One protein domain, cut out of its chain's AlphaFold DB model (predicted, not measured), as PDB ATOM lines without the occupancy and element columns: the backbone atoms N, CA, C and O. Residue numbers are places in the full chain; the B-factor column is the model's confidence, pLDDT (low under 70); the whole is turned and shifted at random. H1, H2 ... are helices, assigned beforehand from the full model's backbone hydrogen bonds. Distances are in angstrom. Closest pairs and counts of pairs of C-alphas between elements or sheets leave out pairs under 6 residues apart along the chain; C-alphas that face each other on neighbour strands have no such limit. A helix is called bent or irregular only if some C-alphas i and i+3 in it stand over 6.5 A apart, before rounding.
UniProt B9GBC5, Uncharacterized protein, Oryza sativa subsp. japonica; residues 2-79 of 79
ATOM      1  N   PHE A   2      73.072  46.993 -52.091       49.78
ATOM      2  CA  PHE A   2      72.767  45.774 -51.335       49.78
ATOM      3  C   PHE A   2      73.673  45.754 -50.103       49.78
ATOM      4  O   PHE A   2      74.848  45.409 -50.190       49.78
ATOM      5  N   SER A   3      73.144  46.238 -48.982       52.06
ATOM      6  CA  SER A   3      73.818  46.180 -47.690       52.06
ATOM      7  C   SER A   3      73.723  44.746 -47.174       52.06
ATOM      8  O   SER A   3      72.641  44.278 -46.828       52.06
ATOM      9  N   SER A   4      74.838  44.018 -47.168       60.66
ATOM     10  CA  SER A   4      74.907  42.717 -46.503       60.66
ATOM     11  C   SER A   4      74.817  42.926 -44.992       60.66
ATOM     12  O   SER A   4      75.748  43.446 -44.379       60.66
ATOM     13  N   LEU A   5      73.699  42.516 -44.391       75.25
ATOM     14  CA  LEU A   5      73.513  42.528 -42.942       75.25
ATOM     15  C   LEU A   5      74.115  41.255 -42.341       75.25
ATOM     16  O   LEU A   5      73.698  40.139 -42.660       75.25
ATOM     17  N   TRP A   6      75.110  41.425 -41.475       84.88
ATOM     18  CA  TRP A   6      75.676  40.329 -40.697       84.88
ATOM     19  C   TRP A   6      74.748  40.007 -39.528       84.88
ATOM     20  O   TRP A   6      74.301  40.907 -38.820       84.88
ATOM     21  N   VAL A   7      74.468  38.720 -39.324       87.75
ATOM     22  CA  VAL A   7      73.604  38.239 -38.242       87.75
ATOM     23  C   VAL A   7      74.366  37.182 -37.449       87.75
ATOM     24  O   VAL A   7      74.854  36.208 -38.022       87.75
ATOM     25  N   THR A   8      74.478  37.366 -36.134       92.06
ATOM     26  CA  THR A   8      75.067  36.372 -35.228       92.06
ATOM     27  C   THR A   8      73.983  35.407 -34.763       92.06
ATOM     28  O   THR A   8      72.999  35.825 -34.158       92.06
ATOM     29  N   VAL A   9      74.167  34.113 -35.026       90.44
ATOM     30  CA  VAL A   9      73.227  33.066 -34.605       90.44
ATOM     31  C   VAL A   9      73.781  32.361 -33.373       90.44
ATOM     32  O   VAL A   9      74.865  31.784 -33.420       90.44
ATOM     33  N   LEU A  10      73.021  32.396 -32.280       89.44
ATOM     34  CA  LEU A  10      73.307  31.639 -31.064       89.44
ATOM     35  C   LEU A  10      72.387  30.421 -31.008       89.44
ATOM     36  O   LEU A  10      71.172  30.548 -31.157       89.44
ATOM     37  N   LYS A  11      72.966  29.241 -30.788       86.62
ATOM     38  CA  LYS A  11      72.223  27.986 -30.676       86.62
ATOM     39  C   LYS A  11      72.170  27.554 -29.215       86.62
ATOM     40  O   LYS A  11      73.195  27.517 -28.544       86.62
ATOM     41  N   ASN A  12      70.976  27.219 -28.738       85.38
ATOM     42  CA  ASN A  12      70.783  26.646 -27.411       85.38
ATOM     43  C   ASN A  12      70.822  25.114 -27.503       85.38
ATOM     44  O   ASN A  12      69.913  24.519 -28.081       85.38
ATOM     45  N   GLU A  13      71.871  24.482 -26.974       80.62
ATOM     46  CA  GLU A  13      72.059  23.023 -27.057       80.62
ATOM     47  C   GLU A  13      71.394  22.252 -25.909       80.62
ATOM     48  O   GLU A  13      70.973  21.116 -26.100       80.62
ATOM     49  N   GLU A  14      71.241  22.870 -24.733       80.00
ATOM     50  CA  GLU A  14      70.721  22.199 -23.529       80.00
ATOM     51  C   GLU A  14      69.188  22.266 -23.393       80.00
ATOM     52  O   GLU A  14      68.625  21.717 -22.448       80.00
ATOM     53  N   GLY A  15      68.492  22.953 -24.306       66.19
ATOM     54  CA  GLY A  15      67.026  22.927 -24.411       66.19
ATOM     55  C   GLY A  15      66.248  23.484 -23.208       66.19
ATOM     56  O   GLY A  15      65.026  23.365 -23.168       66.19
ATOM     57  N   ARG A  16      66.917  24.118 -22.237       69.62
ATOM     58  CA  ARG A  16      66.297  24.638 -21.001       69.62
ATOM     59  C   ARG A  16      65.304  25.786 -21.223       69.62
ATOM     60  O   ARG A  16      64.554  26.130 -20.316       69.62
ATOM     61  N   ASN A  17      65.284  26.371 -22.417       73.94
ATOM     62  CA  ASN A  17      64.474  27.528 -22.772       73.94
ATOM     63  C   ASN A  17      63.893  27.320 -24.175       73.94
ATOM     64  O   ASN A  17      64.631  27.170 -25.149       73.94
ATOM     65  N   SER A  18      62.561  27.330 -24.269       83.44
ATOM     66  CA  SER A  18      61.790  27.106 -25.496       83.44
ATOM     67  C   SER A  18      61.694  28.385 -26.332       83.44
ATOM     68  O   SER A  18      60.627  28.988 -26.450       83.44
ATOM     69  N   VAL A  19      62.828  28.836 -26.866       87.56
ATOM     70  CA  VAL A  19      62.902  29.991 -27.769       87.56
ATOM     71  C   VAL A  19      63.303  29.506 -29.156       87.56
ATOM     72  O   VAL A  19      64.306  28.812 -29.306       87.56
ATOM     73  N   ALA A  20      62.529  29.896 -30.165       88.75
ATOM     74  CA  ALA A  20      62.833  29.661 -31.569       88.75
ATOM     75  C   ALA A  20      62.974  31.006 -32.290       88.75
ATOM     76  O   ALA A  20      62.204  31.931 -32.037       88.75
ATOM     77  N   ILE A  21      63.960  31.110 -33.181       90.25
ATOM     78  CA  ILE A  21      64.212  32.303 -33.996       90.25
ATOM     79  C   ILE A  21      64.145  31.881 -35.462       90.25
ATOM     80  O   ILE A  21      64.889  30.997 -35.885       90.25
ATOM     81  N   ALA A  22      63.267  32.519 -36.233       91.62
ATOM     82  CA  ALA A  22      63.185  32.351 -37.679       91.62
ATOM     83  C   ALA A  22      63.861  33.542 -38.372       91.62
ATOM     84  O   ALA A  22      63.519  34.692 -38.105       91.62
ATOM     85  N   VAL A  23      64.825  33.273 -39.258       93.06
ATOM     86  CA  VAL A  23      65.510  34.311 -40.046       93.06
ATOM     87  C   VAL A  23      64.856  34.402 -41.418       93.06
ATOM     88  O   VAL A  23      64.872  33.438 -42.183       93.06
ATOM     89  N   LEU A  24      64.303  35.572 -41.732       93.12
ATOM     90  CA  LEU A  24      63.652  35.859 -43.006       93.12
ATOM     91  C   LEU A  24      64.630  36.548 -43.962       93.12
ATOM     92  O   LEU A  24      65.394  37.426 -43.561       93.12
ATOM     93  N   ARG A  25      64.620  36.145 -45.235       92.25
ATOM     94  CA  ARG A  25      65.461  36.729 -46.289       92.25
ATOM     95  C   ARG A  25      64.614  36.958 -47.538       92.25
ATOM     96  O   ARG A  25      64.045  36.010 -48.066       92.25
ATOM     97  N   GLY A  26      64.562  38.200 -48.009       90.69
ATOM     98  CA  GLY A  26      63.825  38.616 -49.202       90.69
ATOM     99  C   GLY A  26      64.708  39.431 -50.145       90.69
ATOM    100  O   GLY A  26      65.779  39.897 -49.758       90.69
ATOM    101  N   SER A  27      64.280  39.557 -51.401       91.06
ATOM    102  CA  SER A  27      64.999  40.307 -52.441       91.06
ATOM    103  C   SER A  27      64.751  41.817 -52.385       91.06
ATOM    104  O   SER A  27      65.566  42.583 -52.898       91.06
ATOM    105  N   THR A  28      63.651  42.240 -51.757       92.44
ATOM    106  CA  THR A  28      63.288  43.638 -51.497       92.44
ATOM    107  C   THR A  28      62.711  43.774 -50.090       92.44
ATOM    108  O   THR A  28      62.189  42.802 -49.534       92.44
ATOM    109  N   ASP A  29      62.746  44.987 -49.541       91.94
ATOM    110  CA  ASP A  29      62.161  45.278 -48.227       91.94
ATOM    111  C   ASP A  29      60.648  45.023 -48.211       91.94
ATOM    112  O   ASP A  29      60.131  44.457 -47.257       91.94
ATOM    113  N   SER A  30      59.945  45.303 -49.315       94.69
ATOM    114  CA  SER A  30      58.511  45.007 -49.438       94.69
ATOM    115  C   SER A  30      58.193  43.514 -49.293       94.69
ATOM    116  O   SER A  30      57.223  43.151 -48.637       94.69
ATOM    117  N   ILE A  31      59.025  42.635 -49.865       95.44
ATOM    118  CA  ILE A  31      58.856  41.181 -49.733       95.44
ATOM    119  C   ILE A  31      59.159  40.738 -48.299       95.44
ATOM    120  O   ILE A  31      58.492  39.844 -47.784       95.44
ATOM    121  N   LEU A  32      60.168  41.336 -47.656       94.69
ATOM    122  CA  LEU A  32      60.482  41.060 -46.253       94.69
ATOM    123  C   LEU A  32      59.340  41.477 -45.322       94.69
ATOM    124  O   LEU A  32      59.008  40.709 -44.420       94.69
ATOM    125  N   ASP A  33      58.718  42.630 -45.564       95.75
ATOM    126  CA  ASP A  33      57.569  43.110 -44.796       95.75
ATOM    127  C   ASP A  33      56.367  42.168 -44.937       95.75
ATOM    128  O   ASP A  33      55.770  41.770 -43.932       95.75
ATOM    129  N   ASP A  34      56.040  41.756 -46.164       97.00
ATOM    130  CA  ASP A  34      54.942  40.818 -46.422       97.00
ATOM    131  C   ASP A  34      55.211  39.441 -45.792       97.00
ATOM    132  O   ASP A  34      54.324  38.844 -45.178       97.00
ATOM    133  N   LEU A  35      56.452  38.947 -45.876       96.38
ATOM    134  CA  LEU A  35      56.854  37.685 -45.254       96.38
ATOM    135  C   LEU A  35      56.796  37.767 -43.721       96.38
ATOM    136  O   LEU A  35      56.349  36.820 -43.073       96.38
ATOM    137  N   GLY A  36      57.216  38.895 -43.143       95.94
ATOM    138  CA  GLY A  36      57.114  39.159 -41.710       95.94
ATOM    139  C   GLY A  36      55.667  39.129 -41.223       95.94
ATOM    140  O   GLY A  36      55.372  38.459 -40.234       95.94
ATOM    141  N   ARG A  37      54.752  39.772 -41.963       97.38
ATOM    142  CA  ARG A  37      53.306  39.744 -41.675       97.38
ATOM    143  C   ARG A  37      52.727  38.337 -41.765       97.38
ATOM    144  O   ARG A  37      52.036  37.911 -40.849       97.38
ATOM    145  N   ALA A  38      53.072  37.580 -42.807       97.56
ATOM    146  CA  ALA A  38      52.592  36.209 -42.970       97.56
ATOM    147  C   ALA A  38      53.013  35.290 -41.807       97.56
ATOM    148  O   ALA A  38      52.238  34.437 -41.368       97.56
ATOM    149  N   VAL A  39      54.238  35.459 -41.292       97.38
ATOM    150  CA  VAL A  39      54.715  34.712 -40.119       97.38
ATOM    151  C   VAL A  39      53.969  35.133 -38.854       97.38
ATOM    152  O   VAL A  39      53.553  34.257 -38.094       97.38
ATOM    153  N   ASP A  40      53.770  36.434 -38.635       96.81
ATOM    154  CA  ASP A  40      53.028  36.947 -37.475       96.81
ATOM    155  C   ASP A  40      51.576  36.437 -37.465       96.81
ATOM    156  O   ASP A  40      51.128  35.850 -36.475       96.81
ATOM    157  N   ASP A  41      50.883  36.523 -38.605       97.31
ATOM    158  CA  ASP A  41      49.520  36.008 -38.783       97.31
ATOM    159  C   ASP A  41      49.446  34.495 -38.534       97.31
ATOM    160  O   ASP A  41      48.550  34.009 -37.834       97.31
ATOM    161  N   GLY A  42      50.406  33.729 -39.062       96.81
ATOM    162  CA  GLY A  42      50.463  32.278 -38.886       96.81
ATOM    163  C   GLY A  42      50.673  31.867 -37.426       96.81
ATOM    164  O   GLY A  42      49.941  31.021 -36.899       96.81
ATOM    165  N   VAL A  43      51.630  32.497 -36.740       96.75
ATOM    166  CA  VAL A  43      51.911  32.233 -35.319       96.75
ATOM    167  C   VAL A  43      50.728  32.648 -34.451       96.75
ATOM    168  O   VAL A  43      50.340  31.904 -33.547       96.75
ATOM    169  N   ASN A  44      50.119  33.802 -34.724       96.25
ATOM    170  CA  ASN A  44      48.969  34.276 -33.965       96.25
ATOM    171  C   ASN A  44      47.721  33.399 -34.187       96.25
ATOM    172  O   ASN A  44      46.974  33.128 -33.240       96.25
ATOM    173  N   THR A  45      47.532  32.879 -35.403       96.06
ATOM    174  CA  THR A  45      46.478  31.900 -35.710       96.06
ATOM    175  C   THR A  45      46.684  30.621 -34.903       96.06
ATOM    176  O   THR A  45      45.781  30.198 -34.181       96.06
ATOM    177  N   TYR A  46      47.892  30.049 -34.924       95.69
ATOM    178  CA  TYR A  46      48.204  28.845 -34.149       95.69
ATOM    179  C   TYR A  46      48.054  29.070 -32.638       95.69
ATOM    180  O   TYR A  46      47.442  28.265 -31.939       95.69
ATOM    181  N   LYS A  47      48.530  30.209 -32.128       95.69
ATOM    182  CA  LYS A  47      48.350  30.614 -30.728       95.69
ATOM    183  C   LYS A  47      46.874  30.663 -30.330       95.69
ATOM    184  O   LYS A  47      46.531  30.273 -29.214       95.69
ATOM    185  N   SER A  48      46.009  31.145 -31.221       95.94
ATOM    186  CA  SER A  48      44.561  31.169 -30.998       95.94
ATOM    187  C   SER A  48      43.981  29.752 -30.988       95.94
ATOM    188  O   SER A  48      43.230  29.422 -30.072       95.94
ATOM    189  N   MET A  49      44.427  28.883 -31.902       95.94
ATOM    190  CA  MET A  49      44.043  27.464 -31.939       95.94
ATOM    191  C   MET A  49      44.447  26.693 -30.674       95.94
ATOM    192  O   MET A  49      43.731  25.792 -30.242       95.94
ATOM    193  N   CYS A  50      45.574  27.047 -30.046       95.94
ATOM    194  CA  CYS A  50      45.980  26.459 -28.766       95.94
ATOM    195  C   CYS A  50      45.029  26.811 -27.610       95.94
ATOM    196  O   CYS A  50      45.023  26.106 -26.603       95.94
ATOM    197  N   ARG A  51      44.263  27.904 -27.717       96.44
ATOM    198  CA  ARG A  51      43.281  28.326 -26.703       96.44
ATOM    199  C   ARG A  51      41.888  27.772 -26.989       96.44
ATOM    200  O   ARG A  51      41.210  27.354 -26.058       96.44
ATOM    201  N   ASP A  52      41.476  27.782 -28.253       95.81
ATOM    202  CA  ASP A  52      40.217  27.208 -28.728       95.81
ATOM    203  C   ASP A  52      40.457  26.495 -30.061       95.81
ATOM    204  O   ASP A  52      40.823  27.116 -31.056       95.81
ATOM    205  N   SER A  53      40.257  25.180 -30.068       93.94
ATOM    206  CA  SER A  53      40.545  24.306 -31.206       93.94
ATOM    207  C   SER A  53      39.375  24.152 -32.183       93.94
ATOM    208  O   SER A  53      39.474  23.383 -33.141       93.94
ATOM    209  N   ARG A  54      38.255  24.854 -31.966       95.62
ATOM    210  CA  ARG A  54      37.114  24.828 -32.890       95.62
ATOM    211  C   ARG A  54      37.449  25.593 -34.170       95.62
ATOM    212  O   ARG A  54      37.930  26.720 -34.126       95.62
ATOM    213  N   ILE A  55      37.144  24.989 -35.317       93.69
ATOM    214  CA  ILE A  55      37.361  25.572 -36.647       93.69
ATOM    215  C   ILE A  55      36.014  25.742 -37.347       93.69
ATOM    216  O   ILE A  55      35.102  24.934 -37.168       93.69
ATOM    217  N   ILE A  56      35.901  26.796 -38.151       94.75
ATOM    218  CA  ILE A  56      34.731  27.093 -38.977       94.75
ATOM    219  C   ILE A  56      35.065  26.958 -40.471       94.75
ATOM    220  O   ILE A  56      36.222  27.152 -40.858       94.75
ATOM    221  N   PRO A  57      34.084  26.640 -41.332       95.75
ATOM    222  CA  PRO A  57      34.277  26.654 -42.779       95.75
ATOM    223  C   PRO A  57      34.699  28.045 -43.281       95.75
ATOM    224  O   PRO A  57      34.036  29.044 -42.994       95.75
ATOM    225  N   GLY A  58      35.798  28.102 -44.038       95.31
ATOM    226  CA  GLY A  58      36.327  29.333 -44.636       95.31
ATOM    227  C   GLY A  58      35.647  29.718 -45.957       95.31
ATOM    228  O   GLY A  58      34.513  29.329 -46.222       95.31
ATOM    229  N   ALA A  59      36.357  30.475 -46.802       96.06
ATOM    230  CA  ALA A  59      35.880  30.928 -48.118       96.06
ATOM    231  C   ALA A  59      34.503  31.628 -48.073       96.06
ATOM    232  O   ALA A  59      33.641  31.384 -48.915       96.06
ATOM    233  N   ALA A  60      34.301  32.480 -47.062       96.06
ATOM    234  CA  ALA A  60      33.051  33.187 -46.779       96.06
ATOM    235  C   ALA A  60      31.830  32.291 -46.452       96.06
ATOM    236  O   ALA A  60      30.701  32.780 -46.362       96.06
ATOM    237  N   ALA A  61      32.009  30.973 -46.288       97.62
ATOM    238  CA  ALA A  61      30.897  30.047 -46.067       97.62
ATOM    239  C   ALA A  61      30.176  30.311 -44.735       97.62
ATOM    240  O   ALA A  61      28.947  30.239 -44.675       97.62
ATOM    241  N   THR A  62      30.929  30.656 -43.687       97.06
ATOM    242  CA  THR A  62      30.363  30.987 -42.372       97.06
ATOM    243  C   THR A  62      29.535  32.272 -42.432       97.06
ATOM    244  O   THR A  62      28.440  32.333 -41.876       97.06
ATOM    245  N   GLU A  63      30.011  33.277 -43.161       97.38
ATOM    246  CA  GLU A  63      29.345  34.559 -43.353       97.38
ATOM    247  C   GLU A  63      28.040  34.404 -44.148       97.38
ATOM    248  O   GLU A  63      27.018  34.980 -43.770       97.38
ATOM    249  N   ILE A  64      28.037  33.578 -45.204       97.50
ATOM    250  CA  ILE A  64      26.830  33.278 -45.995       97.50
ATOM    251  C   ILE A  64      25.770  32.582 -45.136       97.50
ATOM    252  O   ILE A  64      24.591  32.939 -45.196       97.50
ATOM    253  N   GLU A  65      26.167  31.588 -44.342       97.00
ATOM    254  CA  GLU A  65      25.248  30.867 -43.460       97.00
ATOM    255  C   GLU A  65      24.675  31.784 -42.370       97.00
ATOM    256  O   GLU A  65      23.469  31.775 -42.115       97.00
ATOM    257  N   LEU A  66      25.509  32.639 -41.770       96.50
ATOM    258  CA  LEU A  66      25.062  33.607 -40.771       96.50
ATOM    259  C   LEU A  66      24.065  34.611 -41.366       96.50
ATOM    260  O   LEU A  66      23.037  34.894 -40.750       96.50
ATOM    261  N   ALA A  67      24.317  35.100 -42.584       96.81
ATOM    262  CA  ALA A  67      23.419  36.018 -43.278       96.81
ATOM    263  C   ALA A  67      22.034  35.399 -43.545       96.81
ATOM    264  O   ALA A  67      21.015  36.072 -43.366       96.81
ATOM    265  N   LYS A  68      21.973  34.113 -43.922       96.69
ATOM    266  CA  LYS A  68      20.701  33.387 -44.099       96.69
ATOM    267  C   LYS A  68      19.917  33.301 -42.792       96.69
ATOM    268  O   LYS A  68      18.751  33.686 -42.759       96.69
ATOM    269  N   ARG A  69      20.574  32.878 -41.707       96.12
ATOM    270  CA  ARG A  69      19.944  32.751 -40.382       96.12
ATOM    271  C   ARG A  69      19.437  34.085 -39.846       96.12
ATOM    272  O   ARG A  69      18.337  34.148 -39.308       96.12
ATOM    273  N   LEU A  70      20.209  35.159 -40.019       95.75
ATOM    274  CA  LEU A  70      19.793  36.507 -39.619       95.75
ATOM    275  C   LEU A  70      18.558  36.976 -40.398       95.75
ATOM    276  O   LEU A  70      17.659  37.577 -39.813       95.75
ATOM    277  N   LYS A  71      18.479  36.664 -41.698       95.50
ATOM    278  CA  LYS A  71      17.304  36.978 -42.519       95.50
ATOM    279  C   LYS A  71      16.058  36.230 -42.041       95.50
ATOM    280  O   LYS A  71      15.002  36.840 -41.909       95.50
ATOM    281  N   GLU A  72      16.177  34.935 -41.765       94.81
ATOM    282  CA  GLU A  72      15.077  34.122 -41.228       94.81
ATOM    283  C   GLU A  72      14.616  34.620 -39.856       94.81
ATOM    284  O   GLU A  72      13.416  34.750 -39.618       94.81
ATOM    285  N   PHE A  73      15.559  34.967 -38.976       94.50
ATOM    286  CA  PHE A  73      15.256  35.538 -37.668       94.50
ATOM    287  C   PHE A  73      14.508  36.873 -37.787       94.50
ATOM    288  O   PHE A  73      13.487  37.065 -37.134       94.50
ATOM    289  N   SER A  74      14.952  37.766 -38.678       92.38
ATOM    290  CA  SER A  74      14.285  39.054 -38.904       92.38
ATOM    291  C   SER A  74      12.835  38.888 -39.349       92.38
ATOM    292  O   SER A  74      11.980  39.639 -38.889       92.38
ATOM    293  N   LEU A  75      12.553  37.925 -40.231       89.44
ATOM    294  CA  LEU A  75      11.195  37.653 -40.713       89.44
ATOM    295  C   LEU A  75      10.289  37.082 -39.618       89.44
ATOM    296  O   LEU A  75       9.081  37.279 -39.667       89.44
ATOM    297  N   LYS A  76      10.868  36.386 -38.635       84.94
ATOM    298  CA  LYS A  76      10.134  35.825 -37.501       84.94
ATOM    299  C   LYS A  76       9.720  36.887 -36.477       84.94
ATOM    300  O   LYS A  76       8.670  36.737 -35.875       84.94
ATOM    301  N   GLU A  77      10.524  37.932 -36.288       76.06
ATOM    302  CA  GLU A  77      10.259  39.004 -35.309       76.06
ATOM    303  C   GLU A  77       9.403  40.157 -35.869       76.06
ATOM    304  O   GLU A  77       8.945  41.009 -35.114       76.06
ATOM    305  N   THR A  78       9.202  40.224 -37.192       66.50
ATOM    306  CA  THR A  78       8.357  41.251 -37.845       66.50
ATOM    307  C   THR A  78       6.961  40.759 -38.247       66.50
ATOM    308  O   THR A  78       6.232  41.496 -38.913       66.50
ATOM    309  N   GLY A  79       6.573  39.550 -37.829       51.50
ATOM    310  CA  GLY A  79       5.200  39.033 -37.894       51.50
ATOM    311  C   GLY A  79       4.630  38.820 -36.499       51.50
ATOM    312  O   GLY A  79       3.400  38.985 -36.355       51.50
TER     313      GLY A  79
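AT A GLANCE: This is residues 2 to 79 of the 79 residues of an uncharacterized protein of Oryza sativa subsp. japonica (UniProt B9GBC5). The model is an open zigzag with no packed core: the longest helix, H1, runs between a long unnamed stretch, residues 2 to 28, which folds back on itself near residues 13 to 18, and a long link that leads to a second helix, H2, apart from H1. Most of H2 sticks out at the far end, with residues 61 to 64 and 66 to 77 standing free. The printed part has 78 residues, with two named helices in the order H1, H2 and no named strand. The class is all helix, though under half of the residues, 38 of 78, are in named elements. The whole is extended, with a radius of gyration of the C-alphas of 22.3 A, and flat, spanning 70 by 37 by 16 A.

IN THESE COORDINATES: H1 is residues 29 to 49, 30.2 A from C-alpha 29 at (62.161, 45.278, -48.227) to C-alpha 49 at (44.043, 27.464, -31.939). H2 is residues 61 to 77, 24.9 A from first to last C-alpha, and ends with C-alpha 77 at (10.259, 39.004, -35.309).

HOW THE PARTS SIT: H1 and H2 are apart, with no C-alpha of the one within 8 A of the other. Residues 40 to 56, of which 40 to 49 belong to H1, stand free. In H1 and H2 every O i to N i+4 pair is within hydrogen-bond range, and neither helix is bent.

THE WHOLE: The two C-alphas farthest apart, those of Trp 6 and Gly 79, are 70.5 A apart. The printed part has no cut, and Gly 79 is the chain's last residue. The link from H1 to H2, 11 residues, is long. The mean pLDDT of the printed part is 89.7, with residues 2 to 4, 15 to 16 and 78 to 79 under 70.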